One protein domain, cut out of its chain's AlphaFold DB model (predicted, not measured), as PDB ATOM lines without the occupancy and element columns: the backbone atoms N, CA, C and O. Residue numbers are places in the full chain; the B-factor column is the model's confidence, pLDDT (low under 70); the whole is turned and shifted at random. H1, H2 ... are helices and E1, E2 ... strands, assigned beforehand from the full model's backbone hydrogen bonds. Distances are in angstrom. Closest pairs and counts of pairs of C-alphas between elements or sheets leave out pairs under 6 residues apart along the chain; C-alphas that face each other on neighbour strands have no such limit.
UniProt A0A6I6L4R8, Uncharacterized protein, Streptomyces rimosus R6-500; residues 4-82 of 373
ATOM      1  N   ARG A   4     -44.913  33.570  30.513       88.56
ATOM      2  CA  ARG A   4     -45.976  32.667  30.957       88.56
ATOM      3  C   ARG A   4     -47.169  32.755  30.013       88.56
ATOM      4  O   ARG A   4     -47.771  31.725  29.721       88.56
ATOM      5  N   TYR A   5     -47.490  33.959  29.552       92.50
ATOM      6  CA  TYR A   5     -48.650  34.205  28.709       92.50
ATOM      7  C   TYR A   5     -48.281  34.660  27.298       92.50
ATOM      8  O   TYR A   5     -47.352  35.439  27.086       92.50
ATOM      9  N   VAL A   6     -49.076  34.205  26.333       94.06
ATOM     10  CA  VAL A   6     -49.102  34.713  24.955       94.06
ATOM     11  C   VAL A   6     -50.543  35.013  24.556       94.06
ATOM     12  O   VAL A   6     -51.471  34.570  25.231       94.06
ATOM     13  N   LYS A   7     -50.745  35.777  23.486       95.00
ATOM     14  CA  LYS A   7     -52.063  36.084  22.929       95.00
ATOM     15  C   LYS A   7     -52.152  35.442  21.558       95.00
ATOM     16  O   LYS A   7     -51.259  35.617  20.740       95.00
ATOM     17  N   HIS A   8     -53.206  34.676  21.334       95.00
ATOM     18  CA  HIS A   8     -53.528  34.092  20.045       95.00
ATOM     19  C   HIS A   8     -54.670  34.870  19.397       95.00
ATOM     20  O   HIS A   8     -55.682  35.119  20.051       95.00
ATOM     21  N   GLU A   9     -54.538  35.196  18.114       91.69
ATOM     22  CA  GLU A   9     -55.488  36.019  17.347       91.69
ATOM     23  C   GLU A   9     -56.961  35.624  17.542       91.69
ATOM     24  O   GLU A   9     -57.812  36.481  17.751       91.69
ATOM     25  N   ARG A  10     -57.262  34.319  17.539       92.94
ATOM     26  CA  ARG A  10     -58.634  33.784  17.628       92.94
ATOM     27  C   ARG A  10     -59.057  33.352  19.026       92.94
ATOM     28  O   ARG A  10     -60.242  33.191  19.279       92.94
ATOM     29  N   HIS A  11     -58.093  33.083  19.904       93.38
ATOM     30  CA  HIS A  11     -58.348  32.400  21.179       93.38
ATOM     31  C   HIS A  11     -58.002  33.264  22.397       93.38
ATOM     32  O   HIS A  11     -58.212  32.844  23.530       93.38
ATOM     33  N   GLY A  12     -57.498  34.481  22.178       93.12
ATOM     34  CA  GLY A  12     -57.142  35.399  23.249       93.12
ATOM     35  C   GLY A  12     -55.919  34.926  24.030       93.12
ATOM     36  O   GLY A  12     -54.968  34.387  23.467       93.12
ATOM     37  N   ARG A  13     -55.909  35.186  25.337       95.56
ATOM     38  CA  ARG A  13     -54.761  34.927  26.214       95.56
ATOM     39  C   ARG A  13     -54.615  33.432  26.520       95.56
ATOM     40  O   ARG A  13     -55.559  32.801  26.978       95.56
ATOM     41  N   LEU A  14     -53.409  32.900  26.347       96.12
ATOM     42  CA  LEU A  14     -53.039  31.499  26.564       96.12
ATOM     43  C   LEU A  14     -52.007  31.383  27.701       96.12
ATOM     44  O   LEU A  14     -51.074  32.186  27.752       96.12
ATOM     45  N   ASP A  15     -52.137  30.391  28.592       94.81
ATOM     46  CA  ASP A  15     -51.183  30.107  29.687       94.81
ATOM     47  C   ASP A  15     -50.264  28.930  29.324       94.81
ATOM     48  O   ASP A  15     -50.662  27.767  29.381       94.81
ATOM     49  N   LEU A  16     -48.999  29.224  29.013       91.94
ATOM     50  CA  LEU A  16     -48.003  28.230  28.593       91.94
ATOM     51  C   LEU A  16     -47.581  27.264  29.711       91.94
ATOM     52  O   LEU A  16     -46.864  26.298  29.449       91.94
ATOM     53  N   LYS A  17     -47.992  27.510  30.965       91.44
ATOM     54  CA  LYS A  17     -47.779  26.563  32.069       91.44
ATOM     55  C   LYS A  17     -48.833  25.462  32.124       91.44
ATOM     56  O   LYS A  17     -48.622  24.487  32.844       91.44
ATOM     57  N   LYS A  18     -49.948  25.605  31.404       92.25
ATOM     58  CA  LYS A  18     -50.995  24.586  31.321       92.25
ATOM     59  C   LYS A  18     -50.829  23.767  30.044       92.25
ATOM     60  O   LYS A  18     -50.547  24.317  28.983       92.25
ATOM     61  N   ALA A  19     -51.005  22.451  30.147       90.25
ATOM     62  CA  ALA A  19     -50.858  21.541  29.008       90.25
ATOM     63  C   ALA A  19     -51.874  21.824  27.884       90.25
ATOM     64  O   ALA A  19     -51.584  21.582  26.718       90.25
ATOM     65  N   ASP A  20     -53.032  22.376  28.241       93.38
ATOM     66  CA  ASP A  20     -54.137  22.759  27.362       93.38
ATOM     67  C   ASP A  20     -54.187  24.273  27.097       93.38
ATOM     68  O   ASP A  20     -55.232  24.801  26.732       93.38
ATOM     69  N   LEU A  21     -53.097  25.006  27.351       94.69
ATOM     70  CA  LEU A  21     -53.035  26.467  27.212       94.69
ATOM     71  C   LEU A  21     -54.060  27.243  28.067       94.69
ATOM     72  O   LEU A  21     -54.167  28.463  27.939       94.69
ATOM     73  N   GLY A  22     -54.786  26.566  28.963       94.44
ATOM     74  CA  GLY A  22     -55.852  27.150  29.766       94.44
ATOM     75  C   GLY A  22     -57.173  27.378  29.034       94.44
ATOM     76  O   GLY A  22     -57.982  28.143  29.559       94.44
ATOM     77  N   ILE A  23     -57.396  26.746  27.877       94.69
ATOM     78  CA  ILE A  23     -58.646  26.852  27.110       94.69
ATOM     79  C   ILE A  23     -59.152  25.477  26.634       94.69
ATOM     80  O   ILE A  23     -58.347  24.571  26.398       94.69
ATOM     81  N   PRO A  24     -60.469  25.312  26.404       94.62
ATOM     82  CA  PRO A  24     -61.004  24.126  25.735       94.62
ATOM     83  C   PRO A  24     -60.348  23.897  24.364       94.62
ATOM     84  O   PRO A  24     -60.206  24.829  23.573       94.62
ATOM     85  N   GLY A  25     -59.925  22.660  24.087       93.06
ATOM     86  CA  GLY A  25     -59.230  22.295  22.842       93.06
ATOM     87  C   GLY A  25     -57.784  22.806  22.729       93.06
ATOM     88  O   GLY A  25     -57.144  22.638  21.689       93.06
ATOM     89  N   GLY A  26     -57.225  23.418  23.777       94.44
ATOM     90  CA  GLY A  26     -55.915  24.059  23.681       94.44
ATOM     91  C   GLY A  26     -54.726  23.097  23.558       94.44
ATOM     92  O   GLY A  26     -53.673  23.511  23.083       94.44
ATOM     93  N   ALA A  27     -54.881  21.810  23.891       94.81
ATOM     94  CA  ALA A  27     -53.840  20.805  23.650       94.81
ATOM     95  C   ALA A  27     -53.581  20.599  22.142       94.81
ATOM     96  O   ALA A  27     -52.435  20.611  21.699       94.81
ATOM     97  N   GLU A  28     -54.641  20.499  21.334       95.69
ATOM     98  CA  GLU A  28     -54.538  20.387  19.872       95.69
ATOM     99  C   GLU A  28     -54.025  21.687  19.241       95.69
ATOM    100  O   GLU A  28     -53.239  21.675  18.291       95.69
ATOM    101  N   LEU A  29     -54.437  22.838  19.783       94.50
ATOM    102  CA  LEU A  29     -53.891  24.133  19.383       94.50
ATOM    103  C   LEU A  29     -52.382  24.219  19.652       94.50
ATOM    104  O   LEU A  29     -51.643  24.650  18.771       94.50
ATOM    105  N   LEU A  30     -51.918  23.795  20.831       94.44
ATOM    106  CA  LEU A  30     -50.500  23.814  21.187       94.44
ATOM    107  C   LEU A  30     -49.662  22.991  20.205       94.44
ATOM    108  O   LEU A  30     -48.632  23.475  19.735       94.44
ATOM    109  N   GLU A  31     -50.101  21.776  19.870       94.50
ATOM    110  CA  GLU A  31     -49.370  20.924  18.926       94.50
ATOM    111  C   GLU A  31     -49.307  21.543  17.523       94.50
ATOM    112  O   GLU A  31     -48.236  21.548  16.914       94.50
ATOM    113  N   ARG A  32     -50.389  22.176  17.044       92.44
ATOM    114  CA  ARG A  32     -50.364  22.936  15.779       92.44
ATOM    115  C   ARG A  32     -49.354  24.088  15.817       92.44
ATOM    116  O   ARG A  32     -48.473  24.161  14.963       92.44
ATOM    117  N   LEU A  33     -49.400  24.923  16.857       92.00
ATOM    118  CA  LEU A  33     -48.491  26.070  17.004       92.00
ATOM    119  C   LEU A  33     -47.011  25.654  17.110       92.00
ATOM    120  O   LEU A  33     -46.123  26.380  16.656       92.00
ATOM    121  N   LEU A  34     -46.726  24.489  17.702       91.88
ATOM    122  CA  LEU A  34     -45.378  23.914  17.769       91.88
ATOM    123  C   LEU A  34     -44.919  23.307  16.430       91.88
ATOM    124  O   LEU A  34     -43.709  23.282  16.160       91.88
ATOM    125  N   ALA A  35     -45.859  22.820  15.613       89.12
ATOM    126  CA  ALA A  35     -45.614  22.219  14.304       89.12
ATOM    127  C   ALA A  35     -45.396  23.257  13.189       89.12
ATOM    128  O   ALA A  35     -44.665  22.972  12.236       89.12
ATOM    129  N   ASP A  36     -45.917  24.480  13.341       84.62
ATOM    130  CA  ASP A  36     -45.873  25.582  12.359       84.62
ATOM    131  C   ASP A  36     -44.477  26.186  12.105       84.62
ATOM    132  O   ASP A  36     -44.322  27.349  11.738       84.62
ATOM    133  N   ARG A  37     -43.401  25.406  12.245       74.31
ATOM    134  CA  ARG A  37     -42.006  25.857  12.106       74.31
ATOM    135  C   ARG A  37     -41.666  26.442  10.735       74.31
ATOM    136  O   ARG A  37     -40.716  27.216  10.656       74.31
ATOM    137  N   ARG A  38     -42.413  26.078   9.686       74.75
ATOM    138  CA  ARG A  38     -42.190  26.521   8.297       74.75
ATOM    139  C   ARG A  38     -42.908  27.824   7.940       74.75
ATOM    140  O   ARG A  38     -42.551  28.437   6.942       74.75
ATOM    141  N   LEU A  39     -43.891  28.252   8.732       80.25
ATOM    142  CA  LEU A  39     -44.606  29.503   8.484       80.25
ATOM    143  C   LEU A  39     -43.790  30.696   9.002       80.25
ATOM    144  O   LEU A  39     -43.173  30.580  10.070       80.25
ATOM    145  N   PRO A  40     -43.791  31.855   8.319       84.44
ATOM    146  CA  PRO A  40     -43.267  33.091   8.892       84.44
ATOM    147  C   PRO A  40     -43.910  33.369  10.257       84.44
ATOM    148  O   PRO A  40     -45.110  33.203  10.432       84.44
ATOM    149  N   VAL A  41     -43.124  33.784  11.253       83.62
ATOM    150  CA  VAL A  41     -43.632  33.957  12.631       83.62
ATOM    151  C   VAL A  41     -44.758  34.990  12.711       83.62
ATOM    152  O   VAL A  41     -45.704  34.800  13.470       83.62
ATOM    153  N   SER A  42     -44.712  36.024  11.870       83.12
ATOM    154  CA  SER A  42     -45.759  37.044  11.764       83.12
ATOM    155  C   SER A  42     -47.129  36.494  11.362       83.12
ATOM    156  O   SER A  42     -48.129  37.140  11.639       83.12
ATOM    157  N   THR A  43     -47.197  35.321  10.724       86.00
ATOM    158  CA  THR A  43     -48.459  34.717  10.264       86.00
ATOM    159  C   THR A  43     -48.950  33.596  11.177       86.00
ATOM    160  O   THR A  43     -49.953  32.966  10.867       86.00
ATOM    161  N   ARG A  44     -48.250  33.308  12.285       85.50
ATOM    162  CA  ARG A  44     -48.633  32.235  13.227       85.50
ATOM    163  C   ARG A  44     -49.684  32.674  14.246       85.50
ATOM    164  O   ARG A  44     -50.083  31.874  15.084       85.50
ATOM    165  N   GLY A  45     -50.084  33.945  14.217       90.00
ATOM    166  CA  GLY A  45     -51.176  34.454  15.041       90.00
ATOM    167  C   GLY A  45     -50.885  34.506  16.545       90.00
ATOM    168  O   GLY A  45     -51.819  34.654  17.324       90.00
ATOM    169  N   VAL A  46     -49.621  34.372  16.969       92.81
ATOM    170  CA  VAL A  46     -49.210  34.428  18.381       92.81
ATOM    171  C   VAL A  46     -48.406  35.698  18.636       92.81
ATOM    172  O   VAL A  46     -47.385  35.929  17.990       92.81
ATOM    173  N   THR A  47     -48.826  36.497  19.613       94.19
ATOM    174  CA  THR A  47     -48.130  37.708  20.067       94.19
ATOM    175  C   THR A  47     -47.830  37.662  21.564       94.19
ATOM    176  O   THR A  47     -48.379  36.854  22.323       94.19
ATOM    177  N   CYS A  48     -46.906  38.509  22.011       90.38
ATOM    178  CA  CYS A  48     -46.571  38.622  23.424       90.38
ATOM    179  C   CYS A  48     -47.727  39.240  24.229       90.38
ATOM    180  O   CYS A  48     -48.053  40.401  24.021       90.38
ATOM    181  N   ALA A  49     -48.246  38.513  25.228       90.19
ATOM    182  CA  ALA A  49     -49.300  38.975  26.151       90.19
ATOM    183  C   ALA A  49     -48.766  39.395  27.531       90.19
ATOM    184  O   ALA A  49     -49.437  39.275  28.558       90.19
ATOM    185  N   GLU A  50     -47.499  39.783  27.594       84.81
ATOM    186  CA  GLU A  50     -46.862  40.233  28.828       84.81
ATOM    187  C   GLU A  50     -46.249  41.612  28.618       84.81
ATOM    188  O   GLU A  50     -46.977  42.597  28.514       84.81
ATOM    189  N   ILE A  51     -44.922  41.701  28.553       78.62
ATOM    190  CA  ILE A  51     -44.226  42.983  28.612       78.62
ATOM    191  C   ILE A  51     -44.495  43.815  27.353       78.62
ATOM    192  O   ILE A  51     -44.810  44.992  27.484       78.62
ATOM    193  N   CYS A  52     -44.474  43.224  26.150       81.44
ATOM    194  CA  CYS A  52     -44.817  43.969  24.931       81.44
ATOM    195  C   CYS A  52     -46.263  44.497  24.944       81.44
ATOM    196  O   CYS A  52     -46.449  45.681  24.694       81.44
ATOM    197  N   GLU A  53     -47.259  43.676  25.312       83.31
ATOM    198  CA  GLU A  53     -48.667  44.108  25.418       83.31
ATOM    199  C   GLU A  53     -48.841  45.226  26.455       83.31
ATOM    200  O   GLU A  53     -49.482  46.233  26.170       83.31
ATOM    201  N   THR A  54     -48.198  45.105  27.622       79.25
ATOM    202  CA  THR A  54     -48.211  46.150  28.667       79.25
ATOM    203  C   THR A  54     -47.620  47.472  28.168       79.25
ATOM    204  O   THR A  54     -48.064  48.544  28.568       79.25
ATOM    205  N   LEU A  55     -46.625  47.402  27.282       74.69
ATOM    206  CA  LEU A  55     -45.981  48.559  26.659       74.69
ATOM    207  C   LEU A  55     -46.701  49.047  25.385       74.69
ATOM    208  O   LEU A  55     -46.195  49.947  24.720       74.69
ATOM    209  N   GLY A  56     -47.851  48.464  25.025       83.88
ATOM    210  CA  GLY A  56     -48.634  48.847  23.847       83.88
ATOM    211  C   GLY A  56     -48.097  48.324  22.509       83.88
ATOM    212  O   GLY A  56     -48.475  48.842  21.462       83.88
ATOM    213  N   PHE A  57     -47.221  47.315  22.517       82.69
ATOM    214  CA  PHE A  57     -46.675  46.698  21.307       82.69
ATOM    215  C   PHE A  57     -47.324  45.344  21.000       82.69
ATOM    216  O   PHE A  57     -47.403  44.464  21.860       82.69
ATOM    217  N   GLU A  58     -47.667  45.129  19.730       89.12
ATOM    218  CA  GLU A  58     -48.066  43.824  19.195       89.12
ATOM    219  C   GLU A  58     -46.866  43.128  18.539       89.12
ATOM    220  O   GLU A  58     -46.599  43.281  17.349       89.12
ATOM    221  N   GLU A  59     -46.101  42.376  19.333       88.56
ATOM    222  CA  GLU A  59     -44.885  41.703  18.854       88.56
ATOM    223  C   GLU A  59     -45.123  40.208  18.598       88.56
ATOM    224  O   GLU A  59     -45.489  39.485  19.537       88.56
ATOM    225  N   PRO A  60     -44.896  39.715  17.361       91.06
ATOM    226  CA  PRO A  60     -45.038  38.304  17.024       91.06
ATOM    227  C   PRO A  60     -44.076  37.402  17.799       91.06
ATOM    228  O   PRO A  60     -42.881  37.684  17.947       91.06
ATOM    229  N   MET A  61     -44.592  36.254  18.223       89.88
ATOM    230  CA  MET A  61     -43.844  35.219  18.921       89.88
ATOM    231  C   MET A  61     -44.013  33.860  18.250       89.88
ATOM    232  O   MET A  61     -44.982  33.597  17.544       89.88
ATOM    233  N   TYR A  62     -43.074  32.958  18.517       90.06
ATOM    234  CA  TYR A  62     -43.200  31.548  18.169       90.06
ATOM    235  C   TYR A  62     -42.981  30.665  19.391       90.06
ATOM    236  O   TYR A  62     -42.254  31.029  20.320       90.06
ATOM    237  N   LEU A  63     -43.603  29.485  19.372       90.88
ATOM    238  CA  LEU A  63     -43.493  28.496  20.437       90.88
ATOM    239  C   LEU A  63     -42.496  27.398  20.060       90.88
ATOM    240  O   LEU A  63     -42.403  26.978  18.906       90.88
ATOM    241  N   TYR A  64     -41.757  26.904  21.046       89.44
ATOM    242  CA  TYR A  64     -40.908  25.724  20.905       89.44
ATOM    243  C   TYR A  64     -40.767  24.987  22.239       89.44
ATOM    244  O   TYR A  64     -41.017  25.543  23.308       89.44
ATOM    245  N   ARG A  65     -40.356  23.714  22.185       89.25
ATOM    246  CA  ARG A  65     -40.055  22.925  23.384       89.25
ATOM    247  C   ARG A  65     -38.572  23.039  23.730       89.25
ATOM    248  O   ARG A  65     -37.713  22.781  22.888       89.25
ATOM    249  N   ARG A  66     -38.267  23.374  24.984       82.12
ATOM    250  CA  ARG A  66     -36.909  23.373  25.544       82.12
ATOM    251  C   ARG A  66     -36.919  22.664  26.890       82.12
ATOM    252  O   ARG A  66     -37.590  23.111  27.813       82.12
ATOM    253  N   LEU A  67     -36.164  21.566  27.002       83.38
ATOM    254  CA  LEU A  67     -36.078  20.753  28.226       83.38
ATOM    255  C   LEU A  67     -37.471  20.363  28.769       83.38
ATOM    256  O   LEU A  67     -37.777  20.567  29.940       83.38
ATOM    257  N   GLY A  68     -38.348  19.885  27.878       82.81
ATOM    258  CA  GLY A  68     -39.716  19.468  28.213       82.81
ATOM    259  C   GLY A  68     -40.720  20.604  28.449       82.81
ATOM    260  O   GLY A  68     -41.908  20.334  28.585       82.81
ATOM    261  N   ARG A  69     -40.289  21.871  28.455       83.88
ATOM    262  CA  ARG A  69     -41.160  23.037  28.676       83.88
ATOM    263  C   ARG A  69     -41.497  23.740  27.370       83.88
ATOM    264  O   ARG A  69     -40.636  23.850  26.499       83.88
ATOM    265  N   VAL A  70     -42.723  24.244  27.259       88.94
ATOM    266  CA  VAL A  70     -43.119  25.158  26.181       88.94
ATOM    267  C   VAL A  70     -42.531  26.537  26.480       88.94
ATOM    268  O   VAL A  70     -42.642  27.038  27.597       88.94
ATOM    269  N   VAL A  71     -41.864  27.125  25.493       89.06
ATOM    270  CA  VAL A  71     -41.239  28.446  25.571       89.06
ATOM    271  C   VAL A  71     -41.738  29.280  24.401       89.06
ATOM    272  O   VAL A  71     -41.758  28.795  23.272       89.06
ATOM    273  N   ALA A  72     -42.106  30.531  24.672       89.94
ATOM    274  CA  ALA A  72     -42.336  31.535  23.643       89.94
ATOM    275  C   ALA A  72     -41.089  32.405  23.464       89.94
ATOM    276  O   ALA A  72     -40.479  32.818  24.452       89.94
ATOM    277  N   SER A  73     -40.733  32.697  22.214       86.06
ATOM    278  CA  SER A  73     -39.640  33.612  21.867       86.06
ATOM    279  C   SER A  73     -40.094  34.650  20.851       86.06
ATOM    280  O   SER A  73     -40.916  34.357  19.981       86.06
ATOM    281  N   HIS A  74     -39.533  35.851  20.954       82.38
ATOM    282  CA  HIS A  74     -39.673  36.876  19.926       82.38
ATOM    283  C   HIS A  74     -38.839  36.503  18.704       82.38
ATOM    284  O   HIS A  74     -37.849  35.778  18.804       82.38
ATOM    285  N   THR A  75     -39.237  37.017  17.543       74.25
ATOM    286  CA  THR A  75     -38.413  36.926  16.327       74.25
ATOM    287  C   THR A  75     -37.375  38.035  16.229       74.25
ATOM    288  O   THR A  75     -36.334  37.840  15.609       74.25
ATOM    289  N   ARG A  76     -37.660  39.205  16.807       71.12
ATOM    290  CA  ARG A  76     -36.791  40.384  16.763       71.12
ATOM    291  C   ARG A  76     -36.129  40.586  18.118       71.12
ATOM    292  O   ARG A  76     -36.825  40.644  19.131       71.12
ATOM    293  N   SER A  77     -34.810  40.776  18.119       57.09
ATOM    294  CA  SER A  77     -34.038  41.064  19.334       57.09
ATOM    295  C   SER A  77     -34.550  42.314  20.047       57.09
ATOM    296  O   SER A  77     -34.718  42.291  21.253       57.09
ATOM    297  N   THR A  78     -34.951  43.353  19.306       62.06
ATOM    298  CA  THR A  78     -35.511  44.589  19.879       62.06
ATOM    299  C   THR A  78     -36.786  44.365  20.691       62.06
ATOM    300  O   THR A  78     -37.070  45.132  21.603       62.06
ATOM    301  N   ALA A  79     -37.582  43.345  20.353       64.81
ATOM    302  CA  ALA A  79     -38.769  42.975  21.118       64.81
ATOM    303  C   ALA A  79     -38.408  42.142  22.350       64.81
ATOM    304  O   ALA A  79     -38.970  42.355  23.423       64.81
ATOM    305  N   GLU A  80     -37.419  41.258  22.218       65.31
ATOM    306  CA  GLU A  80     -36.842  40.529  23.345       65.31
ATOM    307  C   GLU A  80     -36.208  41.480  24.373       65.31
ATOM    308  O   GLU A  80     -36.442  41.323  25.568       65.31
ATOM    309  N   ASP A  81     -35.520  42.530  23.919       61.06
ATOM    310  CA  ASP A  81     -34.886  43.555  24.755       61.06
ATOM    311  C   ASP A  81     -35.891  44.247  25.689       61.06
ATOM    312  O   ASP A  81     -35.590  44.497  26.858       61.06
ATOM    313  N   ARG A  82     -37.136  44.470  25.236       65.06
ATOM    314  CA  ARG A  82     -38.201  45.054  26.074       65.06
ATOM    315  C   ARG A  82     -38.525  44.184  27.290       65.06
ATOM    316  O   ARG A  82     -38.893  44.716  28.335       65.06
TER     317      ARG A  82
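Overview. This is residues 4 to 82 of the 373 residues of an uncharacterized protein of Streptomyces rimosus R6-500 (UniProt A0A6I6L4R8). Two small antiparallel sheets stand face to face as a sandwich with their strands crossed: the short strands E2, E1 and E3 make one, the longer hairpin E4 and E5 the other. H1 packs on E4 toward one end of the long axis, and the short helices H2 and H3 lie toward the other end. The 79 printed residues hold three named helices and five named strands, in the order E1 E2 H1 E3 H2 E4 E5 H3, of mixed class. The whole is compact and rounded, with a radius of gyration of the C-alphas of 11.7 A and spans of 30 by 25 by 24 A.

Arrangement. Start at E1, residues 5 to 8, the inner strand of the sheet E2 E1 E3. It forms a hairpin with E2, residues 12 to 15, antiparallel at 145 degrees; look for N 8 and O 12, 2.8 A apart. On to H1, residues 26 to 35, which only grazes this sheet, with its residues 26 to 33. E3, residues 46 to 48, is antiparallel to E1, with N 7 and O 47 2.8 A apart. E2, H1 and E3 make a split strand-helix-strand unit, two strands of one sheet joined through a helix, with E1 between them in the sheet, and its crossover is right-handed. H2, residues 51 to 54, only grazes the sheet. Next comes the hairpin of E4, residues 61 to 66, and E5, residues 69 to 74, antiparallel at 147 degrees, where N 71 and O 64 are 2.8 A apart. In the sandwich, two sheets face to face, the facing parts are 9.0 A centre to centre and the strands cross at 56 degrees. The closest C-alphas of E3 and E4 are those of Thr 47 and Met 61, 5.1 A apart; those of H1 and E4 are Leu 34 and Leu 63, 5.6 A. H3, residues 77 to 82, only just touches H2, with 3 pairs of C-alphas within 8 A, the closest Cys 52 and Arg 82 at 6.8 A. Every O i to N i+4 pair is within hydrogen-bond range in H1, 1 of 2 in H3, and H2 is too short for such a pair.

Along the chain. Find C-alpha 5 at (-48.650, 34.205, 28.709), where E1 begins its 9.9 A; E2 covers 10.2 A. H1 runs 14.1 A from C-alpha 26 at (-55.915, 24.059, 23.681). E4 spans 15.2 A and E5 16.4 A. H3 ends at C-alpha 82, (-38.201, 45.054, 26.074).

Size, cuts and confidence. The C-alphas farthest apart are those of Pro 24 and Thr 78, 33.2 A. The printed part has no cut and no long link. Mean pLDDT of the printed part is 86.6; look for low confidence, under 70, at residues 77 to 82.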